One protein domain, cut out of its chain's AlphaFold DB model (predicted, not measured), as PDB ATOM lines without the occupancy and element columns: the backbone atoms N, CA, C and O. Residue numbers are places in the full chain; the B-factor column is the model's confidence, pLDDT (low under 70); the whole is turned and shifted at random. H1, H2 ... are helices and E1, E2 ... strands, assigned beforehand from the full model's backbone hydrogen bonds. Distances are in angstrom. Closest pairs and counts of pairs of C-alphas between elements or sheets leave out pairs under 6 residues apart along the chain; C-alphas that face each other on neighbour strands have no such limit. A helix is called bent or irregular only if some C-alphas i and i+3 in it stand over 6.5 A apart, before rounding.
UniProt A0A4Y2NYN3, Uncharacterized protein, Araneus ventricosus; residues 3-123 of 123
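Overview. This is residues 3 to 123 of the 123 residues of an uncharacterized protein of Araneus ventricosus (UniProt A0A4Y2NYN3). A twisted, only just so, sheet of three long strands, E2, E3 and E4, has the helix H4 packed over one face and the other face bare, while H1 runs beside the edge strand E4. The small strand pair E1 and E5 sits at one end of this slab, and at the other end a loop with the two short helices H2 and H3 makes it longer; residues 3 to 10 of H1 and residues 80 to 85 stick out. The printed part has 121 residues with four named helices and five named strands, in the order H1 E1 E2 E3 E4 H2 H3 H4 E5, of mixed class. The sheet E2 E3 E4 is antiparallel, the pair E1 E5 parallel. The whole is only just loose, close to compact, with a radius of gyration of the C-alphas of 16.8 A and spans of 55 by 28 by 21 A.

Arrangement. Begin at E2, residues 37 to 46, E3, residues 49 to 59, and E4, residues 65 to 72: they form a meander, each strand the antiparallel neighbour of the one before, in two hairpins. Look for N 40 and O 56, 2.9 A apart, and N 55 and O 69, 2.9 A apart. E3 bends by 63 degrees at residue 52. H4, residues 99 to 118, is on one face of this sheet, two layers, at a height over the sheet of 7.5 A; it lies over E2, E3 and E4, only just slantwise to the strands, at 33 degrees to E3 on the local plane. The closest C-alphas of E4 and H4 are those of Glu 69 and Gly 106, 5.7 A. H4 is irregular, with C-alphas 112 and 115 7.1 A apart, and has a kink of 36 degrees near residue 112. H1, residues 3 to 25, stands at the sheet's level, its height 1.4 A; Met 15 and Leu 66 have its closest C-alphas to E4, 4.7 A. H1 and H4 only just touch, with 3 pairs of C-alphas within 8 A, the closest those of Ala 19 and Arg 118, 6.1 A, at a steep tilt of 61 degrees. E1, residues 33 to 35, runs on into E2 at 53 degrees and is the parallel neighbour of E5, residues 120 to 122, with N 121 and O 33 2.8 A apart. H2, residues 76 to 80, and H3, residues 85 to 89, are close but not clearly touching, the C-alphas of Cys 78 and Arg 87 being closest at 5.5 A; neither is on the sheet E2 E3 E4. Every O i to N i+4 pair is within hydrogen-bond range in H1 and H2, 12 of 16 in H4, and 0 of 1 in H3, where 1 of 2 O i to N i+3 pairs is.

Along the chain. Find C-alpha 37 at (36.368, 15.334, -55.261), where E2 begins its 28.8 A; E3 returns over 29.4 A and E4 runs 20.3 A. H1 starts at C-alpha 3, (18.527, 13.914, -32.090), and spans 32.9 A; H4 spans 27.3 A. E1, E5, H2 and H3 are short, and E5 ends at C-alpha 122, (40.597, 11.238, -53.450).

Size, cuts and confidence. The C-alphas farthest apart are those of Gly 27 and Asn 83, 55.6 A. The printed part has no cut and no long link. Mean pLDDT of the printed part is 87.3; look for values under 70 at residues 28 to 31, 46 to 50 and 86 to 88.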
ATOM      1  N   LEU A   3      18.541  13.329 -30.739       92.56
ATOM      2  CA  LEU A   3      18.527  13.914 -32.090       92.56
ATOM      3  C   LEU A   3      19.919  13.990 -32.734       92.56
ATOM      4  O   LEU A   3      20.085  13.591 -33.878       92.56
ATOM      5  N   LYS A   4      20.929  14.477 -31.997       88.56
ATOM      6  CA  LYS A   4      22.307  14.582 -32.512       88.56
ATOM      7  C   LYS A   4      22.845  13.223 -32.944       88.56
ATOM      8  O   LYS A   4      23.500  13.131 -33.974       88.56
ATOM      9  N   GLN A   5      22.598  12.200 -32.130       93.19
ATOM     10  CA  GLN A   5      23.045  10.847 -32.422       93.19
ATOM     11  C   GLN A   5      22.376  10.328 -33.698       93.19
ATOM     12  O   GLN A   5      23.085   9.999 -34.641       93.19
ATOM     13  N   ALA A   6      21.043  10.389 -33.771       95.75
ATOM     14  CA  ALA A   6      20.296   9.946 -34.945       95.75
ATOM     15  C   ALA A   6      20.714  10.687 -36.230       95.75
ATOM     16  O   ALA A   6      20.908  10.070 -37.272       95.75
ATOM     17  N   ALA A   7      20.920  12.007 -36.158       94.94
ATOM     18  CA  ALA A   7      21.387  12.795 -37.298       94.94
ATOM     19  C   ALA A   7      22.803  12.389 -37.747       94.94
ATOM     20  O   ALA A   7      23.071  12.302 -38.942       94.94
ATOM     21  N   SER A   8      23.702  12.120 -36.795       93.31
ATOM     22  CA  SER A   8      25.068  11.674 -37.089       93.31
ATOM     23  C   SER A   8      25.093  10.284 -37.722       93.31
ATOM     24  O   SER A   8      25.876  10.051 -38.641       93.31
ATOM     25  N   GLU A   9      24.257   9.368 -37.235       95.69
ATOM     26  CA  GLU A   9      24.116   8.013 -37.772       95.69
ATOM     27  C   GLU A   9      23.583   8.068 -39.207       95.69
ATOM     28  O   GLU A   9      24.267   7.606 -40.121       95.69
ATOM     29  N   ALA A  10      22.466   8.769 -39.431       96.69
ATOM     30  CA  ALA A  10      21.877   8.936 -40.758       96.69
ATOM     31  C   ALA A  10      22.848   9.587 -41.763       96.69
ATOM     32  O   ALA A  10      22.980   9.127 -42.898       96.69
ATOM     33  N   ALA A  11      23.577  10.632 -41.354       95.75
ATOM     34  CA  ALA A  11      24.586  11.258 -42.207       95.75
ATOM     35  C   ALA A  11      25.725  10.285 -42.550       95.75
ATOM     36  O   ALA A  11      26.154  10.201 -43.702       95.75
ATOM     37  N   THR A  12      26.199   9.521 -41.563       95.50
ATOM     38  CA  THR A  12      27.280   8.545 -41.753       95.50
ATOM     39  C   THR A  12      26.872   7.446 -42.726       95.50
ATOM     40  O   THR A  12      27.648   7.109 -43.623       95.50
ATOM     41  N   GLU A  13      25.662   6.908 -42.578       96.44
ATOM     42  CA  GLU A  13      25.104   5.885 -43.464       96.44
ATOM     43  C   GLU A  13      24.938   6.402 -44.894       96.44
ATOM     44  O   GLU A  13      25.415   5.759 -45.829       96.44
ATOM     45  N   ASN A  14      24.382   7.603 -45.071       96.31
ATOM     46  CA  ASN A  14      24.215   8.217 -46.391       96.31
ATOM     47  C   ASN A  14      25.550   8.439 -47.113       96.31
ATOM     48  O   ASN A  14      25.678   8.139 -48.304       96.31
ATOM     49  N   MET A  15      26.569   8.919 -46.398       96.44
ATOM     50  CA  MET A  15      27.912   9.095 -46.957       96.44
ATOM     51  C   MET A  15      28.563   7.748 -47.315       96.44
ATOM     52  O   MET A  15      29.212   7.627 -48.352       96.44
ATOM     53  N   LYS A  16      28.363   6.701 -46.494       95.19
ATOM     54  CA  LYS A  16      28.860   5.342 -46.793       95.19
ATOM     55  C   LYS A  16      28.191   4.770 -48.038       95.19
ATOM     56  O   LYS A  16      28.880   4.264 -48.918       95.19
ATOM     57  N   ALA A  17      26.870   4.892 -48.137       95.25
ATOM     58  CA  ALA A  17      26.123   4.462 -49.310       95.25
ATOM     59  C   ALA A  17      26.591   5.200 -50.575       95.25
ATOM     60  O   ALA A  17      26.770   4.582 -51.621       95.25
ATOM     61  N   SER A  18      26.857   6.505 -50.474       94.81
ATOM     62  CA  SER A  18      27.357   7.312 -51.594       94.81
ATOM     63  C   SER A  18      28.742   6.861 -52.069       94.81
ATOM     64  O   SER A  18      28.945   6.712 -53.273       94.81
ATOM     65  N   ALA A  19      29.661   6.559 -51.147       93.25
ATOM     66  CA  ALA A  19      30.975   6.007 -51.483       93.25
ATOM     67  C   ALA A  19      30.887   4.604 -52.112       93.25
ATOM     68  O   ALA A  19      31.549   4.326 -53.108       93.25
ATOM     69  N   ASN A  20      30.021   3.733 -51.589       92.38
ATOM     70  CA  ASN A  20      29.814   2.399 -52.161       92.38
ATOM     71  C   ASN A  20      29.251   2.468 -53.586       92.38
ATOM     72  O   ASN A  20      29.694   1.727 -54.458       92.38
ATOM     73  N   ASN A  21      28.318   3.389 -53.841       92.00
ATOM     74  CA  ASN A  21      27.784   3.611 -55.184       92.00
ATOM     75  C   ASN A  21      28.871   4.075 -56.166       92.00
ATOM     76  O   ASN A  21      28.885   3.598 -57.296       92.00
ATOM     77  N   MET A  22      29.806   4.930 -55.728       90.25
ATOM     78  CA  MET A  22      30.969   5.321 -56.539       90.25
ATOM     79  C   MET A  22      31.837   4.116 -56.918       90.25
ATOM     80  O   MET A  22      32.197   3.954 -58.081       90.25
ATOM     81  N   MET A  23      32.139   3.235 -55.960       87.62
ATOM     82  CA  MET A  23      32.932   2.030 -56.240       87.62
ATOM     83  C   MET A  23      32.242   1.098 -57.244       87.62
ATOM     84  O   MET A  23      32.898   0.562 -58.137       87.62
ATOM     85  N   LEU A  24      30.922   0.926 -57.117       86.62
ATOM     86  CA  LEU A  24      30.132   0.110 -58.043       86.62
ATOM     87  C   LEU A  24      30.113   0.704 -59.456       86.62
ATOM     88  O   LEU A  24      30.286  -0.038 -60.420       86.62
ATOM     89  N   GLN A  25      29.939   2.024 -59.585       82.69
ATOM     90  CA  GLN A  25      29.967   2.717 -60.880       82.69
ATOM     91  C   GLN A  25      31.322   2.577 -61.579       82.69
ATOM     92  O   GLN A  25      31.368   2.349 -62.785       82.69
ATOM     93  N   ASN A  26      32.409   2.622 -60.813       79.81
ATOM     94  CA  ASN A  26      33.767   2.490 -61.334       79.81
ATOM     95  C   ASN A  26      34.195   1.024 -61.555       79.81
ATOM     96  O   ASN A  26      35.347   0.765 -61.899       79.81
ATOM     97  N   GLY A  27      33.289   0.053 -61.364       71.25
ATOM     98  CA  GLY A  27      33.545  -1.370 -61.614       71.25
ATOM     99  C   GLY A  27      34.570  -2.007 -60.667       71.25
ATOM    100  O   GLY A  27      35.105  -3.078 -60.961       71.25
ATOM    101  N   ALA A  28      34.872  -1.366 -59.536       67.81
ATOM    102  CA  ALA A  28      35.928  -1.806 -58.640       67.81
ATOM    103  C   ALA A  28      35.462  -2.974 -57.765       67.81
ATOM    104  O   ALA A  28      34.595  -2.834 -56.905       67.81
ATOM    105  N   GLN A  29      36.058  -4.151 -57.977       57.28
ATOM    106  CA  GLN A  29      35.639  -5.378 -57.293       57.28
ATOM    107  C   GLN A  29      36.410  -5.712 -56.010       57.28
ATOM    108  O   GLN A  29      35.989  -6.651 -55.339       57.28
ATOM    109  N   LYS A  30      37.501  -5.003 -55.645       56.53
ATOM    110  CA  LYS A  30      38.226  -5.253 -54.369       56.53
ATOM    111  C   LYS A  30      39.353  -4.286 -53.959       56.53
ATOM    112  O   LYS A  30      39.909  -4.490 -52.885       56.53
ATOM    113  N   ASN A  31      39.681  -3.262 -54.749       68.31
ATOM    114  CA  ASN A  31      40.800  -2.349 -54.465       68.31
ATOM    115  C   ASN A  31      40.321  -0.902 -54.298       68.31
ATOM    116  O   ASN A  31      39.276  -0.528 -54.838       68.31
ATOM    117  N   THR A  32      41.106  -0.098 -53.574       76.88
ATOM    118  CA  THR A  32      40.924   1.355 -53.457       76.88
ATOM    119  C   THR A  32      40.715   1.969 -54.840       76.88
ATOM    120  O   THR A  32      41.483   1.699 -55.763       76.88
ATOM    121  N   THR A  33      39.658   2.765 -54.998       88.38
ATOM    122  CA  THR A  33      39.283   3.369 -56.288       88.38
ATOM    123  C   THR A  33      39.541   4.866 -56.276       88.38
ATOM    124  O   THR A  33      39.196   5.535 -55.305       88.38
ATOM    125  N   SER A  34      40.103   5.401 -57.361       90.88
ATOM    126  CA  SER A  34      40.267   6.849 -57.521       90.88
ATOM    127  C   SER A  34      38.905   7.535 -57.655       90.88
ATOM    128  O   SER A  34      38.031   7.045 -58.372       90.88
ATOM    129  N   CYS A  35      38.724   8.669 -56.987       92.62
ATOM    130  CA  CYS A  35      37.508   9.471 -57.056       92.62
ATOM    131  C   CYS A  35      37.872  10.956 -57.050       92.62
ATOM    132  O   CYS A  35      38.506  11.435 -56.109       92.62
ATOM    133  N   GLY A  36      37.451  11.673 -58.094       95.00
ATOM    134  CA  GLY A  36      37.580  13.125 -58.143       95.00
ATOM    135  C   GLY A  36      36.645  13.768 -57.129       95.00
ATOM    136  O   GLY A  36      35.446  13.466 -57.113       95.00
ATOM    137  N   VAL A  37      37.174  14.655 -56.283       97.00
ATOM    138  CA  VAL A  37      36.368  15.334 -55.261       97.00
ATOM    139  C   VAL A  37      36.510  16.848 -55.315       97.00
ATOM    140  O   VAL A  37      37.585  17.404 -55.519       97.00
ATOM    141  N   SER A  38      35.397  17.528 -55.073       97.06
ATOM    142  CA  SER A  38      35.366  18.947 -54.748       97.06
ATOM    143  C   SER A  38      35.292  19.116 -53.235       97.06
ATOM    144  O   SER A  38      34.488  18.462 -52.564       97.06
ATOM    145  N   MET A  39      36.127  20.002 -52.696       96.12
ATOM    146  CA  MET A  39      36.153  20.318 -51.270       96.12
ATOM    147  C   MET A  39      35.406  21.625 -51.025       96.12
ATOM    148  O   MET A  39      35.862  22.689 -51.443       96.12
ATOM    149  N   ASP A  40      34.289  21.546 -50.309       94.81
ATOM    150  CA  ASP A  40      33.557  22.723 -49.847       94.81
ATOM    151  C   ASP A  40      33.846  22.983 -48.370       94.81
ATOM    152  O   ASP A  40      33.996  22.055 -47.569       94.81
ATOM    153  N   VAL A  41      33.937  24.258 -47.992       91.19
ATOM    154  CA  VAL A  41      34.207  24.632 -46.608       91.19
ATOM    155  C   VAL A  41      33.297  25.753 -46.158       91.19
ATOM    156  O   VAL A  41      33.338  26.867 -46.678       91.19
ATOM    157  N   THR A  42      32.537  25.479 -45.103       90.06
ATOM    158  CA  THR A  42      31.640  26.452 -44.489       90.06
ATOM    159  C   THR A  42      32.104  26.815 -43.090       90.06
ATOM    160  O   THR A  42      32.532  25.965 -42.305       90.06
ATOM    161  N   TRP A  43      32.005  28.100 -42.760       86.19
ATOM    162  CA  TRP A  43      32.459  28.636 -41.486       86.19
ATOM    163  C   TRP A  43      31.337  29.363 -40.769       86.19
ATOM    164  O   TRP A  43      30.706  30.271 -41.309       86.19
ATOM    165  N   GLN A  44      31.167  29.048 -39.489       82.81
ATOM    166  CA  GLN A  44      30.373  29.880 -38.606       82.81
ATOM    167  C   GLN A  44      31.215  31.096 -38.203       82.81
ATOM    168  O   GLN A  44      32.091  31.018 -37.333       82.81
ATOM    169  N   LYS A  45      30.952  32.227 -38.859       71.38
ATOM    170  CA  LYS A  45      31.553  33.515 -38.508       71.38
ATOM    171  C   LYS A  45      30.875  34.076 -37.258       71.38
ATOM    172  O   LYS A  45      29.650  34.149 -37.193       71.38
ATOM    173  N   ARG A  46      31.674  34.506 -36.282       64.75
ATOM    174  CA  ARG A  46      31.218  35.393 -35.209       64.75
ATOM    175  C   ARG A  46      32.204  36.549 -35.123       64.75
ATOM    176  O   ARG A  46      33.383  36.338 -34.850       64.75
ATOM    177  N   ASP A  47      31.716  37.749 -35.411       67.81
ATOM    178  CA  ASP A  47      32.524  38.965 -35.521       67.81
ATOM    179  C   ASP A  47      33.665  38.802 -36.547       67.81
ATOM    180  O   ASP A  47      33.448  38.309 -37.657       67.81
ATOM    181  N   TYR A  48      34.890  39.201 -36.202       61.19
ATOM    182  CA  TYR A  48      36.064  39.122 -37.077       61.19
ATOM    183  C   TYR A  48      36.755  37.746 -37.076       61.19
ATOM    184  O   TYR A  48      37.870  37.622 -37.576       61.19
ATOM    185  N   SER A  49      36.144  36.702 -36.501       60.50
ATOM    186  CA  SER A  49      36.779  35.388 -36.333       60.50
ATOM    187  C   SER A  49      35.868  34.219 -36.719       60.50
ATOM    188  O   SER A  49      34.655  34.230 -36.504       60.50
ATOM    189  N   PHE A  50      36.478  33.182 -37.293       63.16
ATOM    190  CA  PHE A  50      35.832  31.896 -37.550       63.16
ATOM    191  C   PHE A  50      36.214  30.930 -36.438       63.16
ATOM    192  O   PHE A  50      37.396  30.688 -36.192       63.16
ATOM    193  N   PHE A  51      35.216  30.409 -35.743       75.56
ATOM    194  CA  PHE A  51      35.434  29.610 -34.538       75.56
ATOM    195  C   PHE A  51      35.114  28.138 -34.753       75.56
ATOM    196  O   PHE A  51      35.777  27.274 -34.181       75.56
ATOM    197  N   ASN A  52      34.139  27.870 -35.620       86.94
ATOM    198  CA  ASN A  52      33.702  26.540 -36.001       86.94
ATOM    199  C   ASN A  52      33.476  26.497 -37.513       86.94
ATOM    200  O   ASN A  52      33.148  27.517 -38.125       86.94
ATOM    201  N   GLY A  53      33.583  25.315 -38.095       90.00
ATOM    202  CA  GLY A  53      33.174  25.074 -39.466       90.00
ATOM    203  C   GLY A  53      33.106  23.605 -39.808       90.00
ATOM    204  O   GLY A  53      33.269  22.740 -38.949       90.00
ATOM    205  N   CYS A  54      32.848  23.348 -41.076       93.00
ATOM    206  CA  CYS A  54      32.746  22.017 -41.637       93.00
ATOM    207  C   CYS A  54      33.434  22.022 -42.996       93.00
ATOM    208  O   CYS A  54      33.177  22.906 -43.811       93.00
ATOM    209  N   VAL A  55      34.308  21.045 -43.213       95.56
ATOM    210  CA  VAL A  55      34.842  20.706 -44.530       95.56
ATOM    211  C   VAL A  55      34.023  19.535 -45.051       95.56
ATOM    212  O   VAL A  55      33.825  18.576 -44.311       95.56
ATOM    213  N   SER A  56      33.564  19.599 -46.291       97.19
ATOM    214  CA  SER A  56      32.800  18.540 -46.945       97.19
ATOM    215  C   SER A  56      33.518  18.115 -48.219       97.19
ATOM    216  O   SER A  56      33.928  18.963 -49.006       97.19
ATOM    217  N   SER A  57      33.645  16.808 -48.427       97.44
ATOM    218  CA  SER A  57      34.121  16.227 -49.681       97.44
ATOM    219  C   SER A  57      32.927  15.767 -50.498       97.44
ATOM    220  O   SER A  57      32.140  14.937 -50.035       97.44
ATOM    221  N   ILE A  58      32.794  16.300 -51.706       97.38
ATOM    222  CA  ILE A  58      31.688  16.031 -52.623       97.38
ATOM    223  C   ILE A  58      32.271  15.357 -53.862       97.38
ATOM    224  O   ILE A  58      33.208  15.879 -54.458       97.38
ATOM    225  N   SER A  59      31.737  14.199 -54.242       95.94
ATOM    226  CA  SER A  59      32.137  13.535 -55.485       95.94
ATOM    227  C   SER A  59      31.801  14.416 -56.684       95.94
ATOM    228  O   SER A  59      30.687  14.934 -56.770       95.94
ATOM    229  N   VAL A  60      32.732  14.543 -57.624       94.88
ATOM    230  CA  VAL A  60      32.484  15.236 -58.896       94.88
ATOM    231  C   VAL A  60      31.558  14.417 -59.800       94.88
ATOM    232  O   VAL A  60      30.756  14.989 -60.527       94.88
ATOM    233  N   ASP A  61      31.616  13.086 -59.718       90.56
ATOM    234  CA  ASP A  61      30.913  12.201 -60.654       90.56
ATOM    235  C   ASP A  61      29.431  12.014 -60.310       90.56
ATOM    236  O   ASP A  61      28.588  11.883 -61.196       90.56
ATOM    237  N   ASN A  62      29.107  11.955 -59.014       88.81
ATOM    238  CA  ASN A  62      27.736  11.712 -58.556       88.81
ATOM    239  C   ASN A  62      27.134  12.862 -57.745       88.81
ATOM    240  O   ASN A  62      25.994  12.735 -57.298       88.81
ATOM    241  N   GLU A  63      27.893  13.941 -57.538       93.94
ATOM    242  CA  GLU A  63      27.470  15.162 -56.843       93.94
ATOM    243  C   GLU A  63      27.001  14.934 -55.391       93.94
ATOM    244  O   GLU A  63      26.305  15.763 -54.801       93.94
ATOM    245  N   LYS A  64      27.379  13.805 -54.772       96.06
ATOM    246  CA  LYS A  64      27.019  13.468 -53.387       96.06
ATOM    247  C   LYS A  64      28.175  13.692 -52.430       96.06
ATOM    248  O   LYS A  64      29.345  13.505 -52.757       96.06
ATOM    249  N   VAL A  65      27.817  14.021 -51.192       96.81
ATOM    250  CA  VAL A  65      28.765  14.129 -50.082       96.81
ATOM    251  C   VAL A  65      29.293  12.738 -49.720       96.81
ATOM    252  O   VAL A  65      28.520  11.818 -49.444       96.81
ATOM    253  N   LEU A  66      30.615  12.602 -49.695       96.44
ATOM    254  CA  LEU A  66      31.324  11.369 -49.350       96.44
ATOM    255  C   LEU A  66      31.876  11.393 -47.923       96.44
ATOM    256  O   LEU A  66      31.954  10.349 -47.273       96.44
ATOM    257  N   ASP A  67      32.264  12.570 -47.437       97.06
ATOM    258  CA  ASP A  67      32.807  12.736 -46.093       97.06
ATOM    259  C   ASP A  67      32.671  14.182 -45.598       97.06
ATOM    260  O   ASP A  67      32.599  15.115 -46.400       97.06
ATOM    261  N   ILE A  68      32.670  14.361 -44.275       96.56
ATOM    262  CA  ILE A  68      32.682  15.665 -43.612       96.56
ATOM    263  C   ILE A  68      33.662  15.688 -42.434       96.56
ATOM    264  O   ILE A  68      33.743  14.749 -41.647       96.56
ATOM    265  N   GLU A  69      34.370  16.794 -42.243       95.25
ATOM    266  CA  GLU A  69      35.182  17.072 -41.059       95.25
ATOM    267  C   GLU A  69      34.651  18.328 -40.376       95.25
ATOM    268  O   GLU A  69      34.784  19.448 -40.874       95.25
ATOM    269  N   ILE A  70      34.068  18.141 -39.195       92.31
ATOM    270  CA  ILE A  70      33.654  19.254 -38.343       92.31
ATOM    271  C   ILE A  70      34.902  19.781 -37.645       92.31
ATOM    272  O   ILE A  70      35.577  19.038 -36.942       92.31
ATOM    273  N   MET A  71      35.191  21.068 -37.795       91.56
ATOM    274  CA  MET A  71      36.377  21.723 -37.256       91.56
ATOM    275  C   MET A  71      35.978  22.764 -36.208       91.56
ATOM    276  O   MET A  71      35.078  23.574 -36.426       91.56
ATOM    277  N   SER A  72      36.679  22.793 -35.077       88.75
ATOM    278  CA  SER A  72      36.500  23.795 -34.030       88.75
ATOM    279  C   SER A  72      37.839  24.253 -33.468       88.75
ATOM    280  O   SER A  72      38.699  23.448 -33.098       88.75
ATOM    281  N   ASN A  73      37.982  25.573 -33.387       86.50
ATOM    282  CA  ASN A  73      39.121  26.263 -32.798       86.50
ATOM    283  C   ASN A  73      38.691  27.118 -31.596       86.50
ATOM    284  O   ASN A  73      39.466  27.930 -31.100       86.50
ATOM    285  N   PHE A  74      37.457  26.967 -31.099       81.44
ATOM    286  CA  PHE A  74      36.979  27.715 -29.940       81.44
ATOM    287  C   PHE A  74      35.786  27.052 -29.255       81.44
ATOM    288  O   PHE A  74      34.797  26.690 -29.886       81.44
ATOM    289  N   CYS A  75      35.830  27.030 -27.924       81.31
ATOM    290  CA  CYS A  75      34.695  26.667 -27.089       81.31
ATOM    291  C   CYS A  75      34.331  27.828 -26.166       81.31
ATOM    292  O   CYS A  75      35.114  28.221 -25.297       81.31
ATOM    293  N   ARG A  76      33.098  28.327 -26.300       79.75
ATOM    294  CA  ARG A  76      32.576  29.430 -25.479       79.75
ATOM    295  C   ARG A  76      32.620  29.115 -23.984       79.75
ATOM    296  O   ARG A  76      32.947  29.991 -23.193       79.75
ATOM    297  N   MET A  77      32.299  27.881 -23.595       80.81
ATOM    298  CA  MET A  77      32.275  27.491 -22.182       80.81
ATOM    299  C   MET A  77      33.677  27.479 -21.576       80.81
ATOM    300  O   MET A  77      33.875  28.038 -20.501       80.81
ATOM    301  N   CYS A  78      34.662  26.916 -22.280       81.69
ATOM    302  CA  CYS A  78      36.049  26.926 -21.814       81.69
ATOM    303  C   CYS A  78      36.658  28.325 -21.807       81.69
ATOM    304  O   CYS A  78      37.460  28.621 -20.928       81.69
ATOM    305  N   ASN A  79      36.266  29.178 -22.753       82.31
ATOM    306  CA  ASN A  79      36.701  30.568 -22.772       82.31
ATOM    307  C   ASN A  79      36.145  31.357 -21.579       82.31
ATOM    308  O   ASN A  79      36.872  32.109 -20.943       82.31
ATOM    309  N   ASN A  80      34.866  31.159 -21.253       83.56
ATOM    310  CA  ASN A  80      34.214  31.867 -20.151       83.56
ATOM    311  C   ASN A  80      34.596  31.312 -18.769       83.56
ATOM    312  O   ASN A  80      34.480  32.022 -17.777       83.56
ATOM    313  N   MET A  81      35.025  30.048 -18.688       84.38
ATOM    314  CA  MET A  81      35.379  29.371 -17.435       84.38
ATOM    315  C   MET A  81      36.759  28.700 -17.540       84.38
ATOM    316  O   MET A  81      36.853  27.465 -17.501       84.38
ATOM    317  N   PRO A  82      37.844  29.487 -17.663       76.88
ATOM    318  CA  PRO A  82      39.174  28.972 -17.984       76.88
ATOM    319  C   PRO A  82      39.754  28.046 -16.910       76.88
ATOM    320  O   PRO A  82      40.503  27.140 -17.264       76.88
ATOM    321  N   ASN A  83      39.362  28.234 -15.645       80.12
ATOM    322  CA  ASN A  83      39.860  27.492 -14.479       80.12
ATOM    323  C   ASN A  83      38.894  26.395 -13.999       80.12
ATOM    324  O   ASN A  83      39.033  25.870 -12.897       80.12
ATOM    325  N   SER A  84      37.871  26.069 -14.789       78.38
ATOM    326  CA  SER A  84      36.914  25.031 -14.410       78.38
ATOM    327  C   SER A  84      37.479  23.631 -14.657       78.38
ATOM    328  O   SER A  84      38.076  23.360 -15.701       78.38
ATOM    329  N   ASN A  85      37.159  22.692 -13.762       74.81
ATOM    330  CA  ASN A  85      37.385  21.252 -13.972       74.81
ATOM    331  C   ASN A  85      36.659  20.706 -15.221       74.81
ATOM    332  O   ASN A  85      36.903  19.581 -15.651       74.81
ATOM    333  N   TYR A  86      35.756  21.497 -15.807       69.50
ATOM    334  CA  TYR A  86      35.145  21.220 -17.099       69.50
ATOM    335  C   TYR A  86      36.174  21.282 -18.235       69.50
ATOM    336  O   TYR A  86      36.185  20.405 -19.093       69.50
ATOM    337  N   ARG A  87      37.087  22.265 -18.228       69.94
ATOM    338  CA  ARG A  87      38.086  22.441 -19.293       69.94
ATOM    339  C   ARG A  87      39.074  21.279 -19.377       69.94
ATOM    340  O   ARG A  87      39.420  20.877 -20.480       69.94
ATOM    341  N   SER A  88      39.495  20.715 -18.244       69.94
ATOM    342  CA  SER A  88      40.436  19.585 -18.221       69.94
ATOM    343  C   SER A  88      39.835  18.277 -18.748       69.94
ATOM    344  O   SER A  88      40.575  17.413 -19.205       69.94
ATOM    345  N   LYS A  89      38.504  18.137 -18.729       72.88
ATOM    346  CA  LYS A  89      37.780  16.957 -19.236       72.88
ATOM    347  C   LYS A  89      37.151  17.165 -20.620       72.88
ATOM    348  O   LYS A  89      36.608  16.221 -21.186       72.88
ATOM    349  N   HIS A  90      37.181  18.384 -21.159       77.94
ATOM    350  CA  HIS A  90      36.487  18.742 -22.393       77.94
ATOM    351  C   HIS A  90      37.464  18.933 -23.556       77.94
ATOM    352  O   HIS A  90      38.297  19.840 -23.548       77.94
ATOM    353  N   VAL A  91      37.308  18.126 -24.609       73.00
ATOM    354  CA  VAL A  91      37.982  18.359 -25.894       73.00
ATOM    355  C   VAL A  91      37.268  19.512 -26.598       73.00
ATOM    356  O   VAL A  91      36.280  19.329 -27.303       73.00
ATOM    357  N   CYS A  92      37.738  20.723 -26.311       75.38
ATOM    358  CA  CYS A  92      37.114  21.977 -26.726       75.38
ATOM    359  C   CYS A  92      37.422  22.391 -28.167       75.38
ATOM    360  O   CYS A  92      36.716  23.225 -28.729       75.38
ATOM    361  N   GLN A  93      38.504  21.860 -28.723       83.19
ATOM    362  CA  GLN A  93      39.066  22.223 -30.014       83.19
ATOM    363  C   GLN A  93      39.661  20.959 -30.618       83.19
ATOM    364  O   GLN A  93      40.333  20.193 -29.924       83.19
ATOM    365  N   ASN A  94      39.436  20.749 -31.907       87.38
ATOM    366  CA  ASN A  94      40.089  19.684 -32.662       87.38
ATOM    367  C   ASN A  94      41.065  20.242 -33.703       87.38
ATOM    368  O   ASN A  94      41.621  19.479 -34.491       87.38
ATOM    369  N   HIS A  95      41.295  21.555 -33.695       88.62
ATOM    370  CA  HIS A  95      42.269  22.240 -34.531       88.62
ATOM    371  C   HIS A  95      43.249  23.039 -33.676       88.62
ATOM    372  O   HIS A  95      42.870  23.606 -32.653       88.62
ATOM    373  N   LYS A  96      44.509  23.095 -34.113       85.88
ATOM    374  CA  LYS A  96      45.547  23.963 -33.545       85.88
ATOM    375  C   LYS A  96      46.076  24.862 -34.659       85.88
ATOM    376  O   LYS A  96      46.413  24.367 -35.730       85.88
ATOM    377  N   GLY A  97      46.182  26.162 -34.395       86.00
ATOM    378  CA  GLY A  97      46.670  27.155 -35.357       86.00
ATOM    379  C   GLY A  97      45.608  28.187 -35.732       86.00
ATOM    380  O   GLY A  97      44.624  28.375 -35.016       86.00
ATOM    381  N   SER A  98      45.814  28.887 -36.851       86.06
ATOM    382  CA  SER A  98      44.889  29.929 -37.311       86.06
ATOM    383  C   SER A  98      43.575  29.334 -37.814       86.06
ATOM    384  O   SER A  98      43.561  28.254 -38.408       86.06
ATOM    385  N   SER A  99      42.472  30.068 -37.684       83.00
ATOM    386  CA  SER A  99      41.198  29.634 -38.270       83.00
ATOM    387  C   SER A  99      41.256  29.526 -39.797       83.00
ATOM    388  O   SER A  99      40.630  28.648 -40.377       83.00
ATOM    389  N   SER A 100      42.086  30.343 -40.457       84.19
ATOM    390  CA  SER A 100      42.323  30.251 -41.906       84.19
ATOM    391  C   SER A 100      42.953  28.924 -42.343       84.19
ATOM    392  O   SER A 100      42.767  28.502 -43.481       84.19
ATOM    393  N   SER A 101      43.680  28.241 -41.453       89.81
ATOM    394  CA  SER A 101      44.290  26.937 -41.750       89.81
ATOM    395  C   SER A 101      43.335  25.753 -41.568       89.81
ATOM    396  O   SER A 101      43.626  24.665 -42.062       89.81
ATOM    397  N   MET A 102      42.177  25.951 -40.922       90.00
ATOM    398  CA  MET A 102      41.218  24.877 -40.629       90.00
ATOM    399  C   MET A 102      40.726  24.171 -41.897       90.00
ATOM    400  O   MET A 102      40.587  22.954 -41.887       90.00
ATOM    401  N   GLY A 103      40.498  24.901 -42.995       91.12
ATOM    402  CA  GLY A 103      40.023  24.297 -44.247       91.12
ATOM    403  C   GLY A 103      41.046  23.334 -44.847       91.12
ATOM    404  O   GLY A 103      40.705  22.212 -45.215       91.12
ATOM    405  N   LYS A 104      42.322  23.734 -44.854       93.06
ATOM    406  CA  LYS A 104      43.430  22.904 -45.351       93.06
ATOM    407  C   LYS A 104      43.636  21.665 -44.482       93.06
ATOM    408  O   LYS A 104      43.744  20.565 -45.009       93.06
ATOM    409  N   VAL A 105      43.645  21.833 -43.157       95.00
ATOM    410  CA  VAL A 105      43.815  20.712 -42.219       95.00
ATOM    411  C   VAL A 105      42.632  19.749 -42.279       95.00
ATOM    412  O   VAL A 105      42.844  18.541 -42.305       95.00
ATOM    413  N   GLY A 106      41.399  20.257 -42.338       95.31
ATOM    414  CA  GLY A 106      40.220  19.403 -42.467       95.31
ATOM    415  C   GLY A 106      40.195  18.649 -43.797       95.31
ATOM    416  O   GLY A 106      39.886  17.462 -43.810       95.31
ATOM    417  N   THR A 107      40.624  19.292 -44.888       96.44
ATOM    418  CA  THR A 107      40.797  18.633 -46.193       96.44
ATOM    419  C   THR A 107      41.816  17.504 -46.108       96.44
ATOM    420  O   THR A 107      41.504  16.375 -46.469       96.44
ATOM    421  N   TYR A 108      43.001  17.776 -45.552       96.25
ATOM    422  CA  TYR A 108      44.040  16.762 -45.371       96.25
ATOM    423  C   TYR A 108      43.532  15.551 -44.571       96.25
ATOM    424  O   TYR A 108      43.737  14.416 -44.984       96.25
ATOM    425  N   ARG A 109      42.807  15.775 -43.467       96.75
ATOM    426  CA  ARG A 109      42.238  14.688 -42.648       96.75
ATOM    427  C   ARG A 109      41.226  13.832 -43.395       96.75
ATOM    428  O   ARG A 109      41.145  12.636 -43.131       96.75
ATOM    429  N   ILE A 110      40.424  14.442 -44.267       97.44
ATOM    430  CA  ILE A 110      39.465  13.715 -45.101       97.44
ATOM    431  C   ILE A 110      40.212  12.842 -46.112       97.44
ATOM    432  O   ILE A 110      39.908  11.658 -46.211       97.44
ATOM    433  N   PHE A 111      41.214  13.397 -46.796       96.56
ATOM    434  CA  PHE A 111      42.052  12.650 -47.739       96.56
ATOM    435  C   PHE A 111      42.772  11.480 -47.057       96.56
ATOM    436  O   PHE A 111      42.720  10.356 -47.535       96.56
ATOM    437  N   GLU A 112      43.391  11.716 -45.899       95.81
ATOM    438  CA  GLU A 112      44.150  10.687 -45.177       95.81
ATOM    439  C   GLU A 112      43.273   9.500 -44.749       95.81
ATOM    440  O   GLU A 112      43.708   8.350 -44.801       95.81
ATOM    441  N   ARG A 113      42.019   9.749 -44.345       96.25
ATOM    442  CA  ARG A 113      41.122   8.678 -43.886       96.25
ATOM    443  C   ARG A 113      40.281   8.047 -44.991       96.25
ATOM    444  O   ARG A 113      39.634   7.033 -44.714       96.25
ATOM    445  N   SER A 114      40.208   8.627 -46.187       94.94
ATOM    446  CA  SER A 114      39.258   8.187 -47.218       94.94
ATOM    447  C   SER A 114      39.544   6.766 -47.692       94.94
ATOM    448  O   SER A 114      38.618   5.966 -47.836       94.94
ATOM    449  N   GLU A 115      40.819   6.411 -47.843       92.56
ATOM    450  CA  GLU A 115      41.218   5.077 -48.286       92.56
ATOM    451  C   GLU A 115      40.786   4.013 -47.272       92.56
ATOM    452  O   GLU A 115      40.191   3.008 -47.642       92.56
ATOM    453  N   VAL A 116      40.976   4.273 -45.977       92.25
ATOM    454  CA  VAL A 116      40.642   3.315 -44.911       92.25
ATOM    455  C   VAL A 116      39.138   3.261 -44.636       92.25
ATOM    456  O   VAL A 116      38.577   2.197 -44.388       92.25
ATOM    457  N   THR A 117      38.467   4.414 -44.633       92.19
ATOM    458  CA  THR A 117      37.064   4.506 -44.193       92.19
ATOM    459  C   THR A 117      36.059   4.335 -45.325       92.19
ATOM    460  O   THR A 117      34.919   3.940 -45.065       92.19
ATOM    461  N   ARG A 118      36.457   4.640 -46.566       91.19
ATOM    462  CA  ARG A 118      35.592   4.641 -47.755       91.19
ATOM    463  C   ARG A 118      36.111   3.756 -48.889       91.19
ATOM    464  O   ARG A 118      35.351   3.544 -49.826       91.19
ATOM    465  N   ASN A 119      37.347   3.247 -48.818       91.88
ATOM    466  CA  ASN A 119      38.036   2.567 -49.927       91.88
ATOM    467  C   ASN A 119      38.141   3.438 -51.193       91.88
ATOM    468  O   ASN A 119      38.149   2.935 -52.317       91.88
ATOM    469  N   LEU A 120      38.220   4.758 -51.007       92.88
ATOM    470  CA  LEU A 120      38.354   5.729 -52.090       92.88
ATOM    471  C   LEU A 120      39.639   6.532 -51.912       92.88
ATOM    472  O   LEU A 120      39.899   7.057 -50.830       92.88
ATOM    473  N   GLN A 121      40.407   6.655 -52.988       94.00
ATOM    474  CA  GLN A 121      41.545   7.558 -53.079       94.00
ATOM    475  C   GLN A 121      41.062   8.855 -53.726       94.00
ATOM    476  O   GLN A 121      40.647   8.859 -54.884       94.00
ATOM    477  N   TYR A 122      41.055   9.941 -52.960       95.31
ATOM    478  CA  TYR A 122      40.597  11.238 -53.450       95.31
ATOM    479  C   TYR A 122      41.680  11.925 -54.282       95.31
ATOM    480  O   TYR A 122      42.855  11.905 -53.908       95.31
ATOM    481  N   THR A 123      41.274  12.521 -55.405       91.69
ATOM    482  CA  THR A 123      42.139  13.247 -56.352       91.69
ATOM    483  C   THR A 123      41.602  14.632 -56.649       91.69
ATOM    484  O   THR A 123      40.360  14.737 -56.793       91.69
TER     485      THR A 123